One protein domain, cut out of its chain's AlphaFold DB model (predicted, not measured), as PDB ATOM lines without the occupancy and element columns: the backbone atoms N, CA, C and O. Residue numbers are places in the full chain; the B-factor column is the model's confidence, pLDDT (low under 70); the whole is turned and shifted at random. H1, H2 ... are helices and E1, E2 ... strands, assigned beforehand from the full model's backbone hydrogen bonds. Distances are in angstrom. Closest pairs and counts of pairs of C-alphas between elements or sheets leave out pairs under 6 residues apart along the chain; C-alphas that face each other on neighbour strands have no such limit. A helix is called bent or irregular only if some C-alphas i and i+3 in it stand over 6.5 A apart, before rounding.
ATOM      1  N   LEU A   8     137.155  51.025  68.458       88.75
ATOM      2  CA  LEU A   8     136.582  49.689  68.450       88.75
ATOM      3  C   LEU A   8     137.728  48.688  68.648       88.75
ATOM      4  O   LEU A   8     138.446  48.365  67.706       88.75
ATOM      5  N   GLN A   9     137.923  48.251  69.893       91.94
ATOM      6  CA  GLN A   9     139.036  47.392  70.304       91.94
ATOM      7  C   GLN A   9     138.582  45.933  70.370       91.94
ATOM      8  O   GLN A   9     137.933  45.517  71.330       91.94
ATOM      9  N   LEU A  10     138.894  45.166  69.330       94.00
ATOM     10  CA  LEU A  10     138.456  43.782  69.145       94.00
ATOM     11  C   LEU A  10     139.618  42.818  68.870       94.00
ATOM     12  O   LEU A  10     139.390  41.675  68.468       94.00
ATOM     13  N   ALA A  11     140.857  43.263  69.072       95.38
ATOM     14  CA  ALA A  11     142.043  42.471  68.790       95.38
ATOM     15  C   ALA A  11     142.109  41.179  69.624       95.38
ATOM     16  O   ALA A  11     141.834  41.191  70.825       95.38
ATOM     17  N   GLY A  12     142.505  40.067  69.000       95.38
ATOM     18  CA  GLY A  12     142.802  38.808  69.694       95.38
ATOM     19  C   GLY A  12     141.594  38.102  70.320       95.38
ATOM     20  O   GLY A  12     141.765  37.181  71.115       95.38
ATOM     21  N   LEU A  13     140.364  38.509  69.989       96.75
ATOM     22  CA  LEU A  13     139.138  37.960  70.584       96.75
ATOM     23  C   LEU A  13     138.635  36.681  69.894       96.75
ATOM     24  O   LEU A  13     137.584  36.145  70.267       96.75
ATOM     25  N   GLY A  14     139.360  36.201  68.877       96.88
ATOM     26  CA  GLY A  14     138.984  35.034  68.081       96.88
ATOM     27  C   GLY A  14     137.677  35.237  67.312       96.88
ATOM     28  O   GLY A  14     136.908  34.291  67.152       96.88
ATOM     29  N   ILE A  15     137.389  36.472  66.895       97.75
ATOM     30  CA  ILE A  15     136.176  36.826  66.154       97.75
ATOM     31  C   ILE A  15     136.215  36.177  64.771       97.75
ATOM     32  O   ILE A  15     137.195  36.305  64.043       97.75
ATOM     33  N   THR A  16     135.135  35.482  64.433       98.25
ATOM     34  CA  THR A  16     134.844  34.961  63.094       98.25
ATOM     35  C   THR A  16     133.893  35.905  62.363       98.25
ATOM     36  O   THR A  16     133.276  36.767  62.993       98.25
ATOM     37  N   ASP A  17     133.707  35.694  61.062       98.38
ATOM     38  CA  ASP A  17     132.749  36.449  60.244       98.38
ATOM     39  C   ASP A  17     131.331  36.447  60.851       98.38
ATOM     40  O   ASP A  17     130.743  37.509  61.038       98.38
ATOM     41  N   ASP A  18     130.813  35.287  61.275       98.19
ATOM     42  CA  ASP A  18     129.472  35.175  61.881       98.19
ATOM     43  C   ASP A  18     129.341  35.975  63.183       98.19
ATOM     44  O   ASP A  18     128.320  36.617  63.463       98.19
ATOM     45  N   ARG A  19     130.395  35.949  64.008       97.56
ATOM     46  CA  ARG A  19     130.418  36.705  65.259       97.56
ATOM     47  C   ARG A  19     130.494  38.201  64.975       97.56
ATOM     48  O   ARG A  19     129.809  38.968  65.649       97.56
ATOM     49  N   LEU A  20     131.277  38.609  63.980       96.88
ATOM     50  CA  LEU A  20     131.351  39.997  63.537       96.88
ATOM     51  C   LEU A  20     129.997  40.476  62.995       96.88
ATOM     52  O   LEU A  20     129.528  41.531  63.408       96.88
ATOM     53  N   ALA A  21     129.312  39.669  62.183       97.25
ATOM     54  CA  ALA A  21     127.969  39.959  61.677       97.25
ATOM     55  C   ALA A  21     126.919  40.089  62.800       97.25
ATOM     56  O   ALA A  21     126.032  40.948  62.769       97.25
ATOM     57  N   SER A  22     127.033  39.267  63.845       97.38
ATOM     58  CA  SER A  22     126.171  39.367  65.030       97.38
ATOM     59  C   SER A  22     126.418  40.670  65.804       97.38
ATOM     60  O   SER A  22     125.474  41.330  66.254       97.38
ATOM     61  N   LEU A  23     127.685  41.080  65.926       95.81
ATOM     62  CA  LEU A  23     128.065  42.350  66.547       95.81
ATOM     63  C   LEU A  23     127.552  43.547  65.741       95.81
ATOM     64  O   LEU A  23     126.935  44.436  66.327       95.81
ATOM     65  N   THR A  24     127.722  43.557  64.415       95.12
ATOM     66  CA  THR A  24     127.226  44.650  63.560       95.12
ATOM     67  C   THR A  24     125.708  44.763  63.603       95.12
ATOM     68  O   THR A  24     125.181  45.872  63.672       95.12
ATOM     69  N   THR A  25     124.991  43.639  63.666       96.25
ATOM     70  CA  THR A  25     123.533  43.627  63.870       96.25
ATOM     71  C   THR A  25     123.146  44.270  65.201       96.25
ATOM     72  O   THR A  25     122.250  45.114  65.248       96.25
ATOM     73  N   THR A  26     123.859  43.926  66.275       94.62
ATOM     74  CA  THR A  26     123.630  44.497  67.610       94.62
ATOM     75  C   THR A  26     123.916  46.000  67.632       94.62
ATOM     76  O   THR A  26     123.115  46.777  68.150       94.62
ATOM     77  N   TRP A  27     125.025  46.443  67.031       93.75
ATOM     78  CA  TRP A  27     125.359  47.865  66.942       93.75
ATOM     79  C   TRP A  27     124.357  48.641  66.095       93.75
ATOM     80  O   TRP A  27     123.972  49.739  66.486       93.75
ATOM     81  N   ARG A  28     123.884  48.073  64.979       93.31
ATOM     82  CA  ARG A  28     122.842  48.691  64.149       93.31
ATOM     83  C   ARG A  28     121.568  48.935  64.957       93.31
ATOM     84  O   ARG A  28     121.020  50.031  64.897       93.31
ATOM     85  N   ALA A  29     121.136  47.952  65.750       93.69
ATOM     86  CA  ALA A  29     119.971  48.097  66.621       93.69
ATOM     87  C   ALA A  29     120.170  49.201  67.675       93.69
ATOM     88  O   ALA A  29     119.308  50.065  67.821       93.69
ATOM     89  N   ALA A  30     121.327  49.229  68.346       92.00
ATOM     90  CA  ALA A  30     121.636  50.248  69.352       92.00
ATOM     91  C   ALA A  30     121.704  51.670  68.762       92.00
ATOM     92  O   ALA A  30     121.230  52.623  69.377       92.00
ATOM     93  N   LEU A  31     122.265  51.824  67.556       90.62
ATOM     94  CA  LEU A  31     122.306  53.103  66.838       90.62
ATOM     95  C   LEU A  31     120.901  53.559  66.429       90.62
ATOM     96  O   LEU A  31     120.550  54.718  66.639       90.62
ATOM     97  N   ALA A  32     120.078  52.650  65.896       91.62
ATOM     98  CA  ALA A  32     118.704  52.953  65.499       91.62
ATOM     99  C   ALA A  32     117.814  53.334  66.696       91.62
ATOM    100  O   ALA A  32     116.939  54.187  66.564       91.62
ATOM    101  N   ALA A  33     118.062  52.737  67.865       93.38
ATOM    102  CA  ALA A  33     117.378  53.065  69.113       93.38
ATOM    103  C   ALA A  33     117.903  54.350  69.791       93.38
ATOM    104  O   ALA A  33     117.326  54.797  70.780       93.38
ATOM    105  N   GLY A  34     118.990  54.951  69.288       90.50
ATOM    106  CA  GLY A  34     119.643  56.106  69.918       90.50
ATOM    107  C   GLY A  34     120.380  55.775  71.224       90.50
ATOM    108  O   GLY A  34     120.760  56.678  71.965       90.50
ATOM    109  N   GLU A  35     120.599  54.490  71.512       90.44
ATOM    110  CA  GLU A  35     121.310  53.999  72.702       90.44
ATOM    111  C   GLU A  35     122.836  54.085  72.547       90.44
ATOM    112  O   GLU A  35     123.587  54.022  73.524       90.44
ATOM    113  N   ALA A  36     123.300  54.224  71.307       86.38
ATOM    114  CA  ALA A  36     124.697  54.386  70.956       86.38
ATOM    115  C   ALA A  36     124.878  55.541  69.968       86.38
ATOM    116  O   ALA A  36     124.000  55.850  69.166       86.38
ATOM    117  N   VAL A  37     126.062  56.145  70.004       83.06
ATOM    118  CA  VAL A  37     126.521  57.117  69.011       83.06
ATOM    119  C   VAL A  37     127.902  56.679  68.552       83.06
ATOM    120  O   VAL A  37     128.738  56.295  69.375       83.06
ATOM    121  N   TRP A  38     128.141  56.731  67.243       79.50
ATOM    122  CA  TRP A  38     129.466  56.470  66.698       79.50
ATOM    123  C   TRP A  38     130.421  57.613  67.062       79.50
ATOM    124  O   TRP A  38     130.103  58.776  66.793       79.50
ATOM    125  N   PRO A  39     131.593  57.332  67.662       78.06
ATOM    126  CA  PRO A  39     132.618  58.350  67.827       78.06
ATOM    127  C   PRO A  39     133.002  58.963  66.476       78.06
ATOM    128  O   PRO A  39     133.168  58.268  65.475       78.06
ATOM    129  N   SER A  40     133.177  60.284  66.463       68.94
ATOM    130  CA  SER A  40     133.523  61.041  65.254       68.94
ATOM    131  C   SER A  40     134.950  60.783  64.761       68.94
ATOM    132  O   SER A  40     135.279  61.155  63.632       68.94
ATOM    133  N   ARG A  41     135.799  60.206  65.618       69.75
ATOM    134  CA  ARG A  41     137.189  59.815  65.375       69.75
ATOM    135  C   ARG A  41     137.479  58.588  66.218       69.75
ATOM    136  O   ARG A  41     137.277  58.640  67.432       69.75
ATOM    137  N   PHE A  42     137.898  57.496  65.591       86.44
ATOM    138  CA  PHE A  42     138.197  56.278  66.327       86.44
ATOM    139  C   PHE A  42     139.092  55.327  65.533       86.44
ATOM    140  O   PHE A  42     139.123  55.346  64.301       86.44
ATOM    141  N   VAL A  43     139.799  54.478  66.273       90.56
ATOM    142  CA  VAL A  43     140.614  53.382  65.738       90.56
ATOM    143  C   VAL A  43     139.771  52.115  65.650       90.56
ATOM    144  O   VAL A  43     139.138  51.729  66.633       90.56
ATOM    145  N   VAL A  44     139.778  51.444  64.501       93.75
ATOM    146  CA  VAL A  44     139.265  50.079  64.352       93.75
ATOM    147  C   VAL A  44     140.431  49.119  64.525       93.75
ATOM    148  O   VAL A  44     141.265  48.988  63.632       93.75
ATOM    149  N   ASP A  45     140.479  48.426  65.657       95.31
ATOM    150  CA  ASP A  45     141.469  47.384  65.900       95.31
ATOM    151  C   ASP A  45     140.799  46.011  65.909       95.31
ATOM    152  O   ASP A  45     140.179  45.616  66.896       95.31
ATOM    153  N   ILE A  46     140.918  45.285  64.797       96.38
ATOM    154  CA  ILE A  46     140.385  43.926  64.639       96.38
ATOM    155  C   ILE A  46     141.505  42.905  64.410       96.38
ATOM    156  O   ILE A  46     141.262  41.840  63.837       96.38
ATOM    157  N   ARG A  47     142.728  43.204  64.868       96.38
ATOM    158  CA  ARG A  47     143.903  42.339  64.693       96.38
ATOM    159  C   ARG A  47     143.746  40.959  65.329       96.38
ATOM    160  O   ARG A  47     142.990  40.778  66.278       96.38
ATOM    161  N   ASP A  48     144.516  39.995  64.837       96.56
ATOM    162  CA  ASP A  48     144.666  38.658  65.420       96.56
ATOM    163  C   ASP A  48     143.308  37.943  65.646       96.56
ATOM    164  O   ASP A  48     143.068  37.295  66.667       96.56
ATOM    165  N   ASN A  49     142.393  38.087  64.680       97.69
ATOM    166  CA  ASN A  49     141.095  37.413  64.633       97.69
ATOM    167  C   ASN A  49     141.046  36.396  63.473       97.69
ATOM    168  O   ASN A  49     142.060  36.059  62.867       97.69
ATOM    169  N   LYS A  50     139.864  35.840  63.195       97.56
ATOM    170  CA  LYS A  50     139.615  34.858  62.128       97.56
ATOM    171  C   LYS A  50     138.678  35.433  61.063       97.56
ATOM    172  O   LYS A  50     137.782  34.734  60.596       97.56
ATOM    173  N   ILE A  51     138.849  36.716  60.754       97.75
ATOM    174  CA  ILE A  51     138.007  37.442  59.803       97.75
ATOM    175  C   ILE A  51     138.540  37.203  58.390       97.75
ATOM    176  O   ILE A  51     139.724  37.415  58.137       97.75
ATOM    177  N   THR A  52     137.679  36.755  57.482       97.44
ATOM    178  CA  THR A  52     138.035  36.556  56.068       97.44
ATOM    179  C   THR A  52     137.772  37.822  55.249       97.44
ATOM    180  O   THR A  52     137.202  38.792  55.753       97.44
ATOM    181  N   ASP A  53     138.124  37.815  53.960       96.06
ATOM    182  CA  ASP A  53     137.800  38.918  53.044       96.06
ATOM    183  C   ASP A  53     136.296  39.226  53.002       96.06
ATOM    184  O   ASP A  53     135.905  40.394  52.918       96.06
ATOM    185  N   LYS A  54     135.446  38.195  53.133       96.50
ATOM    186  CA  LYS A  54     133.990  38.361  53.207       96.50
ATOM    187  C   LYS A  54     133.582  39.092  54.483       96.50
ATOM    188  O   LYS A  54     132.882  40.098  54.406       96.50
ATOM    189  N   GLY A  55     134.032  38.613  55.643       97.38
ATOM    190  CA  GLY A  55     133.724  39.251  56.922       97.38
ATOM    191  C   GLY A  55     134.228  40.691  56.990       97.38
ATOM    192  O   GLY A  55     133.523  41.566  57.496       97.38
ATOM    193  N   LEU A  56     135.409  40.961  56.425       96.81
ATOM    194  CA  LEU A  56     135.937  42.315  56.295       96.81
ATOM    195  C   LEU A  56     135.038  43.173  55.398       96.81
ATOM    196  O   LEU A  56     134.684  44.280  55.793       96.81
ATOM    197  N   ALA A  57     134.632  42.676  54.227       96.00
ATOM    198  CA  ALA A  57     133.749  43.403  53.316       96.00
ATOM    199  C   ALA A  57     132.407  43.766  53.969       96.00
ATOM    200  O   ALA A  57     132.010  44.932  53.935       96.00
ATOM    201  N   ASP A  58     131.753  42.805  54.623       96.25
ATOM    202  CA  ASP A  58     130.476  43.016  55.316       96.25
ATOM    203  C   ASP A  58     130.617  44.046  56.450       96.25
ATOM    204  O   ASP A  58     129.757  44.909  56.651       96.25
ATOM    205  N   PHE A  59     131.731  43.994  57.181       96.19
ATOM    206  CA  PHE A  59     132.012  44.934  58.258       96.19
ATOM    207  C   PHE A  59     132.312  46.350  57.750       96.19
ATOM    208  O   PHE A  59     131.774  47.315  58.294       96.19
ATOM    209  N   LEU A  60     133.115  46.497  56.694       94.31
ATOM    210  CA  LEU A  60     133.387  47.799  56.082       94.31
ATOM    211  C   LEU A  60     132.119  48.404  55.465       94.31
ATOM    212  O   LEU A  60     131.874  49.596  55.637       94.31
ATOM    213  N   ALA A  61     131.270  47.587  54.835       92.88
ATOM    214  CA  ALA A  61     129.965  48.022  54.343       92.88
ATOM    215  C   ALA A  61     129.082  48.554  55.481       92.88
ATOM    216  O   ALA A  61     128.493  49.626  55.349       92.88
ATOM    217  N   PHE A  62     129.051  47.863  56.624       92.94
ATOM    218  CA  PHE A  62     128.372  48.351  57.825       92.94
ATOM    219  C   PHE A  62     128.936  49.696  58.308       92.94
ATOM    220  O   PHE A  62     128.155  50.599  58.606       92.94
ATOM    221  N   LEU A  63     130.264  49.867  58.368       91.25
ATOM    222  CA  LEU A  63     130.874  51.145  58.760       91.25
ATOM    223  C   LEU A  63     130.458  52.286  57.818       91.25
ATOM    224  O   LEU A  63     130.132  53.377  58.282       91.25
ATOM    225  N   CYS A  64     130.417  52.025  56.512       89.19
ATOM    226  CA  CYS A  64     129.949  52.984  55.513       89.19
ATOM    227  C   CYS A  64     128.458  53.325  55.677       89.19
ATOM    228  O   CYS A  64     128.093  54.501  55.641       89.19
ATOM    229  N   GLU A  65     127.606  52.317  55.903       89.81
ATOM    230  CA  GLU A  65     126.155  52.459  56.106       89.81
ATOM    231  C   GLU A  65     125.839  53.393  57.280       89.81
ATOM    232  O   GLU A  65     125.020  54.305  57.160       89.81
ATOM    233  N   VAL A  66     126.526  53.202  58.408       88.00
ATOM    234  CA  VAL A  66     126.320  54.002  59.625       88.00
ATOM    235  C   VAL A  66     127.084  55.330  59.614       88.00
ATOM    236  O   VAL A  66     127.046  56.067  60.598       88.00
ATOM    237  N   GLY A  67     127.786  55.644  58.520       85.69
ATOM    238  CA  GLY A  67     128.571  56.869  58.377       85.69
ATOM    239  C   GLY A  67     129.765  56.948  59.330       85.69
ATOM    240  O   GLY A  67     130.186  58.045  59.694       85.69
ATOM    241  N   ALA A  68     130.306  55.804  59.756       87.00
ATOM    242  CA  ALA A  68     131.512  55.766  60.564       87.00
ATOM    243  C   ALA A  68     132.721  56.259  59.750       87.00
ATOM    244  O   ALA A  68     132.857  55.973  58.558       87.00
ATOM    245  N   GLN A  69     133.605  57.003  60.418       87.50
ATOM    246  CA  GLN A  69     134.805  57.606  59.830       87.50
ATOM    247  C   GLN A  69     136.043  57.172  60.625       87.50
ATOM    248  O   GLN A  69     136.557  57.957  61.430       87.50
ATOM    249  N   PRO A  70     136.479  55.907  60.484       89.38
ATOM    250  CA  PRO A  70     137.658  55.429  61.188       89.38
ATOM    251  C   PRO A  70     138.897  56.205  60.736       89.38
ATOM    252  O   PRO A  70     139.051  56.521  59.558       89.38
ATOM    253  N   GLU A  71     139.779  56.508  61.682       88.94
ATOM    254  CA  GLU A  71     141.065  57.160  61.407       88.94
ATOM    255  C   GLU A  71     142.158  56.135  61.101       88.94
ATOM    256  O   GLU A  71     143.006  56.342  60.230       88.94
ATOM    257  N   GLU A  72     142.090  54.993  61.781       91.25
ATOM    258  CA  GLU A  72     143.026  53.886  61.630       91.25
ATOM    259  C   GLU A  72     142.262  52.565  61.520       91.25
ATOM    260  O   GLU A  72     141.280  52.345  62.239       91.25
ATOM    261  N   LEU A  73     142.735  51.680  60.645       94.38
ATOM    262  CA  LEU A  73     142.206  50.333  60.454       94.38
ATOM    263  C   LEU A  73     143.331  49.304  60.608       94.38
ATOM    264  O   LEU A  73     144.207  49.203  59.753       94.38
ATOM    265  N   LEU A  74     143.312  48.541  61.700       95.50
ATOM    266  CA  LEU A  74     144.349  47.566  62.038       95.50
ATOM    267  C   LEU A  74     143.822  46.138  61.818       95.50
ATOM    268  O   LEU A  74     142.935  45.672  62.536       95.50
ATOM    269  N   LEU A  75     144.375  45.447  60.819       96.25
ATOM    270  CA  LEU A  75     143.872  44.176  60.268       96.25
ATOM    271  C   LEU A  75     144.835  42.993  60.405       96.25
ATOM    272  O   LEU A  75     144.472  41.860  60.084       96.25
ATOM    273  N   ILE A  76     146.057  43.244  60.867       94.38
ATOM    274  CA  ILE A  76     147.137  42.256  61.002       94.38
ATOM    275  C   ILE A  76     146.641  40.968  61.674       94.38
ATOM    276  O   ILE A  76     145.910  41.025  62.656       94.38
ATOM    277  N   GLY A  77     147.079  39.806  61.186       93.62
ATOM    278  CA  GLY A  77     146.795  38.510  61.819       93.62
ATOM    279  C   GLY A  77     145.447  37.868  61.468       93.62
ATOM    280  O   GLY A  77     145.165  36.783  61.962       93.62
ATOM    281  N   ASN A  78     144.637  38.487  60.605       96.12
ATOM    282  CA  ASN A  78     143.425  37.870  60.044       96.12
ATOM    283  C   ASN A  78     143.731  37.004  58.803       96.12
ATOM    284  O   ASN A  78     144.658  37.324  58.077       96.12
ATOM    285  N   PRO A  79     142.991  35.933  58.490       95.19
ATOM    286  CA  PRO A  79     143.190  35.142  57.269       95.19
ATOM    287  C   PRO A  79     142.613  35.839  56.016       95.19
ATOM    288  O   PRO A  79     141.691  35.329  55.387       95.19
ATOM    289  N   LEU A  80     143.132  37.022  55.683       94.19
ATOM    290  CA  LEU A  80     142.794  37.764  54.463       94.19
ATOM    291  C   LEU A  80     143.662  37.265  53.302       94.19
ATOM    292  O   LEU A  80     144.873  37.108  53.476       94.19
ATOM    293  N   GLU A  81     143.067  37.035  52.135       89.81
ATOM    294  CA  GLU A  81     143.778  36.603  50.926       89.81
ATOM    295  C   GLU A  81     143.814  37.726  49.888       89.81
ATOM    296  O   GLU A  81     144.876  38.071  49.365       89.81
ATOM    297  N   GLU A  82     142.655  38.328  49.615       88.44
ATOM    298  CA  GLU A  82     142.512  39.423  48.662       88.44
ATOM    299  C   GLU A  82     141.520  40.481  49.171       88.44
ATOM    300  O   GLU A  82     140.341  40.474  48.791       88.44
ATOM    301  N   PRO A  83     141.978  41.450  49.982       88.31
ATOM    302  CA  PRO A  83     141.103  42.405  50.652       88.31
ATOM    303  C   PRO A  83     140.642  43.530  49.707       88.31
ATOM    304  O   PRO A  83     140.873  44.714  49.958       88.31
ATOM    305  N   HIS A  84     139.962  43.190  48.605       90.12
ATOM    306  CA  HIS A  84     139.431  44.146  47.618       90.12
ATOM    307  C   HIS A  84     138.487  45.172  48.250       90.12
ATOM    308  O   HIS A  84     138.423  46.312  47.796       90.12
ATOM    309  N   SER A  85     137.817  44.804  49.342       91.31
ATOM    310  CA  SER A  85     136.956  45.697  50.119       91.31
ATOM    311  C   SER A  85     137.700  46.894  50.720       91.31
ATOM    312  O   SER A  85     137.090  47.942  50.927       91.31
ATOM    313  N   LEU A  86     139.021  46.803  50.934       90.19
ATOM    314  CA  LEU A  86     139.831  47.958  51.325       90.19
ATOM    315  C   LEU A  86     139.837  49.027  50.242       90.19
ATOM    316  O   LEU A  86     139.691  50.203  50.554       90.19
ATOM    317  N   ARG A  87     139.972  48.631  48.975       87.25
ATOM    318  CA  ARG A  87     139.930  49.563  47.842       87.25
ATOM    319  C   ARG A  87     138.594  50.296  47.803       87.25
ATOM    320  O   ARG A  87     138.564  51.514  47.663       87.25
ATOM    321  N   ASP A  88     137.511  49.545  47.961       86.00
ATOM    322  CA  ASP A  88     136.158  50.090  47.915       86.00
ATOM    323  C   ASP A  88     135.922  51.055  49.090       86.00
ATOM    324  O   ASP A  88     135.350  52.128  48.899       86.00
ATOM    325  N   LEU A  89     136.460  50.740  50.278       87.38
ATOM    326  CA  LEU A  89     136.492  51.664  51.411       87.38
ATOM    327  C   LEU A  89     137.278  52.933  51.075       87.38
ATOM    328  O   LEU A  89     136.767  54.020  51.321       87.38
ATOM    329  N   LEU A  90     138.489  52.827  50.514       83.62
ATOM    330  CA  LEU A  90     139.324  53.993  50.199       83.62
ATOM    331  C   LEU A  90     138.603  54.989  49.282       83.62
ATOM    332  O   LEU A  90     138.727  56.198  49.479       83.62
ATOM    333  N   SER A  91     137.849  54.481  48.305       81.88
ATOM    334  CA  SER A  91     137.074  55.280  47.353       81.88
ATOM    335  C   SER A  91     135.719  55.763  47.889       81.88
ATOM    336  O   SER A  91     135.032  56.506  47.191       81.88
ATOM    337  N   HIS A  92     135.309  55.365  49.096       84.25
ATOM    338  CA  HIS A  92     134.004  55.725  49.643       84.25
ATOM    339  C   HIS A  92     133.955  57.194  50.098       84.25
ATOM    340  O   HIS A  92     134.745  57.616  50.945       84.25
ATOM    341  N   GLU A  93     132.967  57.955  49.614       75.62
ATOM    342  CA  GLU A  93     132.852  59.415  49.813       75.62
ATOM    343  C   GLU A  93     132.835  59.848  51.290       75.62
ATOM    344  O   GLU A  93     133.321  60.918  51.650       75.62
ATOM    345  N   ARG A  94     132.256  59.022  52.172       70.81
ATOM    346  CA  ARG A  94     132.038  59.386  53.587       70.81
ATOM    347  C   ARG A  94     133.005  58.746  54.571       70.81
ATOM    348  O   ARG A  94     133.231  59.309  55.639       70.81
ATOM    349  N   SER A  95     133.537  57.578  54.228       69.62
ATOM    350  CA  SER A  95     134.247  56.686  55.163       69.62
ATOM    351  C   SER A  95     135.653  56.332  54.691       69.62
ATOM    352  O   SER A  95     136.422  55.756  55.456       69.62
ATOM    353  N   GLY A  96     135.974  56.679  53.444       73.31
ATOM    354  CA  GLY A  96     137.268  56.458  52.829       73.31
ATOM    355  C   GLY A  96     138.228  57.612  53.038       73.31
ATOM    356  O   GLY A  96     138.310  58.206  54.115       73.31
ATOM    357  N   LEU A  97     138.955  57.930  51.971       65.75
ATOM    358  CA  LEU A  97     139.969  58.982  51.943       65.75
ATOM    359  C   LEU A  97     139.502  60.262  51.239       65.75
ATOM    360  O   LEU A  97     140.314  61.141  50.943       65.75
ATOM    361  N   ASP A  98     138.210  60.356  50.923       65.06
ATOM    362  CA  ASP A  98     137.680  61.446  50.113       65.06
ATOM    363  C   ASP A  98     137.742  62.807  50.831       65.06
ATOM    364  O   ASP A  98     137.556  62.933  52.046       65.06
ATOM    365  N   LYS A  99     137.940  63.860  50.031       58.84
ATOM    366  CA  LYS A  99     137.971  65.272  50.437       58.84
ATOM    367  C   LYS A  99     136.749  65.724  51.220       58.84
ATOM    368  O   LYS A  99     136.833  66.710  51.951       58.84
ATOM    369  N   ASN A 100     135.619  65.055  51.024       61.16
ATOM    370  CA  ASN A 100     134.329  65.458  51.566       61.16
ATOM    371  C   ASN A 100     134.099  64.994  53.012       61.16
ATOM    372  O   ASN A 100     133.010  65.190  53.550       61.16
ATOM    373  N   GLY A 101     135.117  64.425  53.666       63.59
ATOM    374  CA  GLY A 101     135.074  64.146  55.101       63.59
ATOM    375  C   GLY A 101     135.708  62.833  55.533       63.59
ATOM    376  O   GLY A 101     135.633  62.527  56.722       63.59
ATOM    377  N   GLY A 102     136.323  62.074  54.622       74.38
ATOM    378  CA  GLY A 102     137.104  60.892  54.968       74.38
ATOM    379  C   GLY A 102     138.224  61.227  55.957       74.38
ATOM    380  O   GLY A 102     138.892  62.254  55.825       74.38
ATOM    381  N   LYS A 103     138.406  60.385  56.979       82.19
ATOM    382  CA  LYS A 103     139.427  60.583  58.028       82.19
ATOM    383  C   LYS A 103     140.437  59.456  58.119       82.19
ATOM    384  O   LYS A 103     141.360  59.554  58.924       82.19
ATOM    385  N   LEU A 104     140.270  58.410  57.313       86.06
ATOM    386  CA  LEU A 104     141.199  57.297  57.302       86.06
ATOM    387  C   LEU A 104     142.576  57.831  56.896       86.06
ATOM    388  O   LEU A 104     142.727  58.499  55.880       86.06
ATOM    389  N   TRP A 105     143.585  57.592  57.715       84.38
ATOM    390  CA  TRP A 105     144.960  57.980  57.407       84.38
ATOM    391  C   TRP A 105     145.932  56.832  57.644       84.38
ATOM    392  O   TRP A 105     147.085  56.930  57.232       84.38
ATOM    393  N   ARG A 106     145.478  55.722  58.239       89.44
ATOM    394  CA  ARG A 106     146.294  54.528  58.443       89.44
ATOM    395  C   ARG A 106     145.532  53.234  58.194       89.44
ATOM    396  O   ARG A 106     144.433  53.044  58.708       89.44
ATOM    397  N   VAL A 107     146.167  52.318  57.475       92.06
ATOM    398  CA  VAL A 107     145.759  50.915  57.374       92.06
ATOM    399  C   VAL A 107     146.975  50.054  57.684       92.06
ATOM    400  O   VAL A 107     148.003  50.214  57.036       92.06
ATOM    401  N   ASP A 108     146.859  49.137  58.638       93.44
ATOM    402  CA  ASP A 108     147.903  48.156  58.934       93.44
ATOM    403  C   ASP A 108     147.395  46.751  58.607       93.44
ATOM    404  O   ASP A 108     146.340  46.338  59.086       93.44
ATOM    405  N   ILE A 109     148.153  45.987  57.828       93.12
ATOM    406  CA  ILE A 109     147.773  44.657  57.344       93.12
ATOM    407  C   ILE A 109     149.014  43.777  57.196       93.12
ATOM    408  O   ILE A 109     150.132  44.291  57.084       93.12
ATOM    409  N   SER A 110     148.850  42.450  57.242       91.50
ATOM    410  CA  SER A 110     150.018  41.581  57.121       91.50
ATOM    411  C   SER A 110     150.562  41.582  55.689       91.50
ATOM    412  O   SER A 110     149.782  41.494  54.744       91.50
ATOM    413  N   ALA A 111     151.883  41.612  55.500       87.88
ATOM    414  CA  ALA A 111     152.487  41.678  54.162       87.88
ATOM    415  C   ALA A 111     152.048  40.518  53.246       87.88
ATOM    416  O   ALA A 111     151.777  40.723  52.068       87.88
ATOM    417  N   GLY A 112     151.909  39.312  53.803       86.38
ATOM    418  CA  GLY A 112     151.471  38.126  53.058       86.38
ATOM    419  C   GLY A 112     149.987  38.101  52.666       86.38
ATOM    420  O   GLY A 112     149.563  37.138  52.042       86.38
ATOM    421  N   GLN A 113     149.198  39.113  53.045       86.56
ATOM    422  CA  GLN A 113     147.747  39.191  52.791       86.56
ATOM    423  C   GLN A 113     147.399  40.060  51.579       86.56
ATOM    424  O   GLN A 113     146.232  40.332  51.311       86.56
ATOM    425  N   PHE A 114     148.413  40.539  50.863       84.75
ATOM    426  CA  PHE A 114     148.231  41.193  49.581       84.75
ATOM    427  C   PHE A 114     148.793  40.311  48.479       84.75
ATOM    428  O   PHE A 114     149.988  40.013  48.447       84.75
ATOM    429  N   THR A 115     147.952  39.987  47.501       87.75
ATOM    430  CA  THR A 115     148.449  39.564  46.193       87.75
ATOM    431  C   THR A 115     149.038  40.763  45.451       87.75
ATOM    432  O   THR A 115     148.627  41.912  45.654       87.75
ATOM    433  N   CYS A 116     149.987  40.513  44.543       88.69
ATOM    434  CA  CYS A 116     150.590  41.561  43.716       88.69
ATOM    435  C   CYS A 116     149.521  42.376  42.956       88.69
ATOM    436  O   CYS A 116     149.574  43.606  42.929       88.69
ATOM    437  N   SER A 117     148.493  41.709  42.412       89.44
ATOM    438  CA  SER A 117     147.378  42.373  41.718       89.44
ATOM    439  C   SER A 117     146.537  43.256  42.647       89.44
ATOM    440  O   SER A 117     146.196  44.382  42.276       89.44
ATOM    441  N   CYS A 118     146.213  42.775  43.853       88.00
ATOM    442  CA  CYS A 118     145.451  43.549  44.833       88.00
ATOM    443  C   CYS A 118     146.229  44.804  45.266       88.00
ATOM    444  O   CYS A 118     145.683  45.908  45.279       88.00
ATOM    445  N   PHE A 119     147.530  44.654  45.520       89.56
ATOM    446  CA  PHE A 119     148.388  45.761  45.927       89.56
ATOM    447  C   PHE A 119     148.546  46.828  44.835       89.56
ATOM    448  O   PHE A 119     148.464  48.020  45.126       89.56
ATOM    449  N   TRP A 120     148.680  46.435  43.564       88.81
ATOM    450  CA  TRP A 120     148.673  47.386  42.447       88.81
ATOM    451  C   TRP A 120     147.400  48.225  42.400       88.81
ATOM    452  O   TRP A 120     147.475  49.452  42.360       88.81
ATOM    453  N   LYS A 121     146.232  47.580  42.485       87.88
ATOM    454  CA  LYS A 121     144.936  48.274  42.487       87.88
ATOM    455  C   LYS A 121     144.791  49.213  43.684       87.88
ATOM    456  O   LYS A 121     144.202  50.289  43.562       87.88
ATOM    457  N   PHE A 122     145.335  48.829  44.839       87.81
ATOM    458  CA  PHE A 122     145.388  49.689  46.017       87.81
ATOM    459  C   PHE A 122     146.217  50.956  45.746       87.81
ATOM    460  O   PHE A 122     145.745  52.071  45.993       87.81
ATOM    461  N   LEU A 123     147.425  50.802  45.190       85.50
ATOM    462  CA  LEU A 123     148.298  51.924  44.832       85.50
ATOM    463  C   LEU A 123     147.664  52.833  43.772       85.50
ATOM    464  O   LEU A 123     147.699  54.054  43.920       85.50
ATOM    465  N   GLU A 124     147.056  52.258  42.733       85.38
ATOM    466  CA  GLU A 124     146.326  52.997  41.697       85.38
ATOM    467  C   GLU A 124     145.221  53.852  42.316       85.38
ATOM    468  O   GLU A 124     145.169  55.060  42.086       85.38
ATOM    469  N   THR A 125     144.397  53.255  43.179       84.38
ATOM    470  CA  THR A 125     143.304  53.953  43.870       84.38
ATOM    471  C   THR A 125     143.831  55.159  44.643       84.38
ATOM    472  O   THR A 125     143.341  56.275  44.467       84.38
ATOM    473  N   CYS A 126     144.903  54.970  45.418       81.56
ATOM    474  CA  CYS A 126     145.589  56.050  46.131       81.56
ATOM    475  C   CYS A 126     146.145  57.134  45.193       81.56
ATOM    476  O   CYS A 126     146.086  58.324  45.509       81.56
ATOM    477  N   ALA A 127     146.685  56.746  44.037       79.56
ATOM    478  CA  ALA A 127     147.267  57.668  43.072       79.56
ATOM    479  C   ALA A 127     146.215  58.527  42.350       79.56
ATOM    480  O   ALA A 127     146.522  59.687  42.040       79.56
ATOM    481  N   TYR A 128     145.015  57.981  42.117       79.44
ATOM    482  CA  TYR A 128     143.888  58.665  41.471       79.44
ATOM    483  C   TYR A 128     143.197  59.695  42.373       79.44
ATOM    484  O   TYR A 128     142.620  60.656  41.865       79.44
ATOM    485  N   MET A 129     143.293  59.561  43.699       74.12
ATOM    486  CA  MET A 129     142.697  60.529  44.623       74.12
ATOM    487  C   MET A 129     143.432  61.879  44.598       74.12
ATOM    488  O   MET A 129     144.666  61.975  44.634       74.12
ATOM    489  N   ARG A 130     142.653  62.961  44.498       68.62
ATOM    490  CA  ARG A 130     143.142  64.344  44.380       68.62
ATOM    491  C   ARG A 130     142.416  65.228  45.376       68.62
ATOM    492  O   ARG A 130     141.198  65.199  45.317       68.62
ATOM    493  N   PRO A 131     143.086  66.094  46.170       68.50
ATOM    494  CA  PRO A 131     144.500  66.020  46.494       68.50
ATOM    495  C   PRO A 131     144.785  64.660  47.127       68.50
ATOM    496  O   PRO A 131     143.878  63.992  47.619       68.50
ATOM    497  N   ARG A 132     146.041  64.234  47.062       66.56
ATOM    498  CA  ARG A 132     146.415  62.940  47.619       66.56
ATOM    499  C   ARG A 132     146.224  62.968  49.142       66.56
ATOM    500  O   ARG A 132     146.798  63.851  49.782       66.56
ATOM    501  N   PRO A 133     145.421  62.054  49.706       66.31
ATOM    502  CA  PRO A 133     145.218  61.971  51.145       66.31
ATOM    503  C   PRO A 133     146.509  61.473  51.818       66.31
ATOM    504  O   PRO A 133     147.226  60.664  51.218       66.31
ATOM    505  N   PRO A 134     146.824  61.919  53.049       72.00
ATOM    506  CA  PRO A 134     147.961  61.408  53.804       72.00
ATOM    507  C   PRO A 134     147.640  59.998  54.323       72.00
ATOM    508  O   PRO A 134     147.352  59.812  55.500       72.00
ATOM    509  N   LEU A 135     147.650  59.003  53.434       82.94
ATOM    510  CA  LEU A 135     147.479  57.599  53.796       82.94
ATOM    511  C   LEU A 135     148.830  56.972  54.141       82.94
ATOM    512  O   LEU A 135     149.808  57.122  53.399       82.94
ATOM    513  N   ARG A 136     148.830  56.221  55.236       86.81
ATOM    514  CA  ARG A 136     149.892  55.329  55.680       86.81
ATOM    515  C   ARG A 136     149.421  53.890  55.553       86.81
ATOM    516  O   ARG A 136     148.402  53.523  56.134       86.81
ATOM    517  N   LEU A 137     150.151  53.083  54.797       89.44
ATOM    518  CA  LEU A 137     149.935  51.644  54.725       89.44
ATOM    519  C   LEU A 137     151.077  50.931  55.446       89.44
ATOM    520  O   LEU A 137     152.203  50.927  54.950       89.44
ATOM    521  N   GLY A 138     150.781  50.337  56.599       91.12
ATOM    522  CA  GLY A 138     151.679  49.437  57.310       91.12
ATOM    523  C   GLY A 138     151.559  48.017  56.761       91.12
ATOM    524  O   GLY A 138     150.568  47.337  57.013       91.12
ATOM    525  N   LEU A 139     152.572  47.556  56.031       90.00
ATOM    526  CA  LEU A 139     152.768  46.151  55.680       90.00
ATOM    527  C   LEU A 139     153.645  45.520  56.763       90.00
ATOM    528  O   LEU A 139     154.873  45.626  56.720       90.00
ATOM    529  N   LEU A 140     153.007  44.925  57.766       87.50
ATOM    530  CA  LEU A 140     153.685  44.360  58.938       87.50
ATOM    531  C   LEU A 140     153.679  42.835  58.851       87.50
ATOM    532  O   LEU A 140     152.839  42.292  58.160       87.50
ATOM    533  N   ARG A 141     154.545  42.128  59.584       84.62
ATOM    534  CA  ARG A 141     154.570  40.644  59.703       84.62
ATOM    535  C   ARG A 141     154.585  39.834  58.379       84.62
ATOM    536  O   ARG A 141     153.724  39.927  57.508       84.62
ATOM    537  N   GLY A 142     155.506  38.878  58.299       82.00
ATOM    538  CA  GLY A 142     155.637  37.991  57.138       82.00
ATOM    539  C   GLY A 142     156.606  38.526  56.086       82.00
ATOM    540  O   GLY A 142     157.398  39.434  56.345       82.00
ATOM    541  N   GLU A 143     156.598  37.900  54.913       82.62
ATOM    542  CA  GLU A 143     157.502  38.239  53.816       82.62
ATOM    543  C   GLU A 143     156.790  39.104  52.778       82.62
ATOM    544  O   GLU A 143     155.648  38.839  52.418       82.62
ATOM    545  N   LEU A 144     157.489  40.110  52.242       82.88
ATOM    546  CA  LEU A 144     156.952  40.944  51.159       82.88
ATOM    547  C   LEU A 144     156.712  40.154  49.864       82.88
ATOM    548  O   LEU A 144     155.924  40.597  49.039       82.88
ATOM    549  N   GLY A 145     157.413  39.031  49.654       85.25
ATOM    550  CA  GLY A 145     157.241  38.167  48.482       85.25
ATOM    551  C   GLY A 145     157.180  38.940  47.160       85.25
ATOM    552  O   GLY A 145     158.118  39.651  46.789       85.25
ATOM    553  N   GLU A 146     156.047  38.816  46.476       86.00
ATOM    554  CA  GLU A 146     155.764  39.437  45.177       86.00
ATOM    555  C   GLU A 146     155.531  40.956  45.239       86.00
ATOM    556  O   GLU A 146     155.596  41.629  44.210       86.00
ATOM    557  N   LEU A 147     155.321  41.532  46.428       87.50
ATOM    558  CA  LEU A 147     155.072  42.968  46.604       87.50
ATOM    559  C   LEU A 147     156.317  43.830  46.375       87.50
ATOM    560  O   LEU A 147     156.201  45.044  46.217       87.50
ATOM    561  N   ARG A 148     157.513  43.228  46.314       85.62
ATOM    562  CA  ARG A 148     158.778  43.954  46.098       85.62
ATOM    563  C   ARG A 148     158.761  44.802  44.824       85.62
ATOM    564  O   ARG A 148     159.130  45.970  44.875       85.62
ATOM    565  N   LEU A 149     158.311  44.237  43.703       86.69
ATOM    566  CA  LEU A 149     158.287  44.938  42.414       86.69
ATOM    567  C   LEU A 149     157.312  46.135  42.410       86.69
ATOM    568  O   LEU A 149     157.742  47.235  42.053       86.69
ATOM    569  N   PRO A 150     156.043  45.984  42.845       86.19
ATOM    570  CA  PRO A 150     155.148  47.123  43.037       86.19
ATOM    571  C   PRO A 150     155.710  48.213  43.957       86.19
ATOM    572  O   PRO A 150     155.562  49.399  43.664       86.19
ATOM    573  N   LEU A 151     156.376  47.828  45.051       85.38
ATOM    574  CA  LEU A 151     156.978  48.766  46.001       85.38
ATOM    575  C   LEU A 151     158.088  49.598  45.360       85.38
ATOM    576  O   LEU A 151     158.071  50.823  45.448       85.38
ATOM    577  N   GLU A 152     159.024  48.949  44.669       85.44
ATOM    578  CA  GLU A 152     160.107  49.640  43.963       85.44
ATOM    579  C   GLU A 152     159.575  50.582  42.879       85.44
ATOM    580  O   GLU A 152     160.110  51.673  42.667       85.44
ATOM    581  N   PHE A 153     158.507  50.187  42.185       84.50
ATOM    582  CA  PHE A 153     157.859  51.055  41.211       84.50
ATOM    583  C   PHE A 153     157.179  52.258  41.877       84.50
ATOM    584  O   PHE A 153     157.308  53.381  41.385       84.50
ATOM    585  N   ALA A 154     156.478  52.052  42.994       81.12
ATOM    586  CA  ALA A 154     155.835  53.120  43.757       81.12
ATOM    587  C   ALA A 154     156.852  54.158  44.270       81.12
ATOM    588  O   ALA A 154     156.592  55.363  44.179       81.12
ATOM    589  N   GLU A 155     158.021  53.695  44.734       80.25
ATOM    590  CA  GLU A 155     159.160  54.528  45.149       80.25
ATOM    591  C   GLU A 155     159.722  55.347  43.972       80.25
ATOM    592  O   GLU A 155     159.859  56.571  44.068       80.25
ATOM    593  N   LYS A 156     160.023  54.688  42.841       82.00
ATOM    594  CA  LYS A 156     160.634  55.323  41.655       82.00
ATOM    595  C   LYS A 156     159.746  56.389  41.024       82.00
ATOM    596  O   LYS A 156     160.248  57.417  40.586       82.00
ATOM    597  N   ASN A 157     158.432  56.175  41.005       73.19
ATOM    598  CA  ASN A 157     157.484  57.124  40.418       73.19
ATOM    599  C   ASN A 157     157.091  58.267  41.371       73.19
ATOM    600  O   ASN A 157     156.106  58.965  41.117       73.19
ATOM    601  N   HIS A 158     157.816  58.441  42.489       59.91
ATOM    602  CA  HIS A 158     157.655  59.519  43.477       59.91
ATOM    603  C   HIS A 158     156.225  59.728  43.997       59.91
ATOM    604  O   HIS A 158     155.891  60.791  44.525       59.91
ATOM    605  N   SER A 159     155.362  58.724  43.843       67.31
ATOM    606  CA  SER A 159     153.962  58.809  44.246       67.31
ATOM    607  C   SER A 159     153.765  58.389  45.697       67.31
ATOM    608  O   SER A 159     152.811  58.830  46.332       67.31
ATOM    609  N   PHE A 160     154.713  57.618  46.230       73.31
ATOM    610  CA  PHE A 160     154.741  57.138  47.601       73.31
ATOM    611  C   PHE A 160     156.160  57.280  48.153       73.31
ATOM    612  O   PHE A 160     157.143  57.098  47.434       73.31
ATOM    613  N   VAL A 161     156.272  57.611  49.435       75.69
ATOM    614  CA  VAL A 161     157.510  57.475  50.200       75.69
ATOM    615  C   VAL A 161     157.406  56.187  50.983       75.69
ATOM    616  O   VAL A 161     156.472  55.992  51.753       75.69
ATOM    617  N   VAL A 162     158.372  55.305  50.781       77.19
ATOM    618  CA  VAL A 162     158.441  54.045  51.505       77.19
ATOM    619  C   VAL A 162     159.444  54.197  52.637       77.19
ATOM    620  O   VAL A 162     160.638  54.396  52.415       77.19
ATOM    621  N   HIS A 163     158.947  54.109  53.862       76.00
ATOM    622  CA  HIS A 163     159.749  54.010  55.065       76.00
ATOM    623  C   HIS A 163     159.923  52.535  55.413       76.00
ATOM    624  O   HIS A 163     158.964  51.782  55.567       76.00
ATOM    625  N   ARG A 164     161.178  52.109  55.523       73.19
ATOM    626  CA  ARG A 164     161.533  50.743  55.908       73.19
ATOM    627  C   ARG A 164     162.026  50.790  57.346       73.19
ATOM    628  O   ARG A 164     163.124  51.277  57.605       73.19
ATOM    629  N   SER A 165     161.201  50.326  58.273       61.56
ATOM    630  CA  SER A 165     161.497  50.278  59.706       61.56
ATOM    631  C   SER A 165     161.718  48.825  60.139       61.56
ATOM    632  O   SER A 165     160.987  47.930  59.738       61.56
ATOM    633  N   GLY A 166     162.749  48.563  60.949       50.22
ATOM    634  CA  GLY A 166     162.947  47.230  61.544       50.22
ATOM    635  C   GLY A 166     164.037  46.335  60.939       50.22
ATOM    636  O   GLY A 166     163.904  45.119  60.978       50.22
ATOM    637  N   LEU A 167     165.161  46.884  60.467       41.12
ATOM    638  CA  LEU A 167     166.397  46.098  60.314       41.12
ATOM    639  C   LEU A 167     167.378  46.460  61.436       41.12
ATOM    640  O   LEU A 167     168.173  47.388  61.296       41.12
ATOM    641  N   GLN A 168     167.363  45.715  62.547       36.19
ATOM    642  CA  GLN A 168     168.596  45.596  63.325       36.19
ATOM    643  C   GLN A 168     169.576  44.748  62.507       36.19
ATOM    644  O   GLN A 168     169.368  43.556  62.288       36.19
ATOM    645  N   ALA A 184     160.178  42.556  58.219       36.56
ATOM    646  CA  ALA A 184     160.334  43.997  58.011       36.56
ATOM    647  C   ALA A 184     158.964  44.683  58.129       36.56
ATOM    648  O   ALA A 184     158.042  44.319  57.402       36.56
ATOM    649  N   ASP A 185     158.855  45.674  59.014       49.75
ATOM    650  CA  ASP A 185     157.687  46.547  59.111       49.75
ATOM    651  C   ASP A 185     157.861  47.685  58.097       49.75
ATOM    652  O   ASP A 185     158.700  48.580  58.255       49.75
ATOM    653  N   LEU A 186     157.106  47.627  57.001       55.44
ATOM    654  CA  LEU A 186     157.198  48.604  55.920       55.44
ATOM    655  C   LEU A 186     156.012  49.565  55.989       55.44
ATOM    656  O   LEU A 186     154.863  49.140  55.996       55.44
ATOM    657  N   GLU A 187     156.289  50.863  56.012       59.38
ATOM    658  CA  GLU A 187     155.278  51.918  56.001       59.38
ATOM    659  C   GLU A 187     155.344  52.650  54.655       59.38
ATOM    660  O   GLU A 187     156.348  53.277  54.321       59.38
ATOM    661  N   LEU A 188     154.280  52.579  53.855       59.56
ATOM    662  CA  LEU A 188     154.127  53.446  52.689       59.56
ATOM    663  C   LEU A 188     153.353  54.693  53.090       59.56
ATOM    664  O   LEU A 188     152.207  54.592  53.513       59.56
ATOM    665  N   VAL A 189     153.943  55.861  52.881       58.38
ATOM    666  CA  VAL A 189     153.322  57.161  53.131       58.38
ATOM    667  C   VAL A 189     153.101  57.867  51.797       58.38
ATOM    668  O   VAL A 189     154.037  58.084  51.026       58.38
ATOM    669  N   CYS A 190     151.870  58.270  51.504       52.53
ATOM    670  CA  CYS A 190     151.580  59.113  50.342       52.53
ATOM    671  C   CYS A 190     151.945  60.576  50.667       52.53
ATOM    672  O   CYS A 190     151.265  61.216  51.465       52.53
ATOM    673  N   THR A 191     153.044  61.107  50.113       43.69
ATOM    674  CA  THR A 191     153.647  62.377  50.594       43.69
ATOM    675  C   THR A 191     153.669  63.535  49.597       43.69
ATOM    676  O   THR A 191     153.958  64.657  50.010       43.69
TER     677      THR A 191
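AT A GLANCE: This is residues 8 to 168 and 184 to 191 of the 206 residues of the protein "Hypothetical protein" of Alexandrium catenella (UniProt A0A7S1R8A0). A twisted sheet of six strands is faced on one side by a row of side-by-side helices, H2 to H5, with H1 carrying the row on past the E1 edge; the sheet's other face is bare. The two layers fit loosely, with H5 alone on the sheet. The printed part has 169 residues with five named helices and six named strands, in the order H1 E1 H2 E2 H3 E3 H4 E4 H5 E5 E6, and its class is mixed, helices and strands. The mixed sheet runs E1 E2 E3 E4 E6 E5. The whole is compact, with a radius of gyration of the C-alphas of 15.9 A and spans of 51 by 34 by 28 A.

IN THESE COORDINATES: The strands are E1, residues 42 to 45, E2, 70 to 74, E3, 106 to 110, 13.5 A long, E4, 136 to 140, E5, 161 to 165, and E6, 185 to 189. C-alpha 42 is at (138.197, 56.278, 66.327) and C-alpha 189 at (153.322, 57.161, 53.131). The helices are H1, residues 17 to 32, 22.3 A from C-alpha 17 at (132.749, 36.449, 60.244), H2, 53 to 65, 18.1 A, H3, 84 to 90, H4, 116 to 128, 18.5 A, and H5, 145 to 156, 18.8 A. H5 is irregular, but only just: C-alphas 146 and 149 are 6.7 A apart.

HOW THE PARTS SIT: E1 and E2 are parallel, with N 44 and O 72 2.9 A apart, as are E2 and E3, with N 73 and O 106 at 2.9 A, and E3 and E4, with N 138 and O 107 at 2.8 A. E6 is antiparallel to E4, N 139 and O 186 at 2.8 A, and to E5, N 163 and O 187 at 2.8 A; these pairs are within hydrogen-bond range. E1 H2 E2, E2 H3 E3 and E3 H4 E4 are strand-helix-strand units, parallel neighbours with a helix between along the chain; E4 H5 E5 is a split one, with E6 between its strands. These four crossovers are right-handed. H5 is on the sheet at a height of 9.8 A. H1 touches H2 with residues 17 to 24 alone, closest C-alphas Asp 17 and Gly 55, 4.5 A, at a shallow tilt of 7 degrees, the same way. H4 touches H5, closest C-alphas Cys 116 and Leu 147, 5.5 A. H3 touches H2, closest C-alphas Ala 57 and Ser 85, 5.1 A, and H4, closest C-alphas Arg 87 and Phe 122, 5.8 A. Every O i to N i+4 pair is within hydrogen-bond range in H1, H2, H3 and H4, and 6 of 8 in H5.

THE WHOLE: The C-alphas of Ala 33 and Gln 168, the two farthest apart, are 52.1 A apart. Residues 169 to 183 are not printed; C-alphas 168 and 184 across the cut are 10.0 A apart. H3 to E3 is a long link. The mean pLDDT of the printed part is 84.2; 26 residues are under 70, among them 184 to 191.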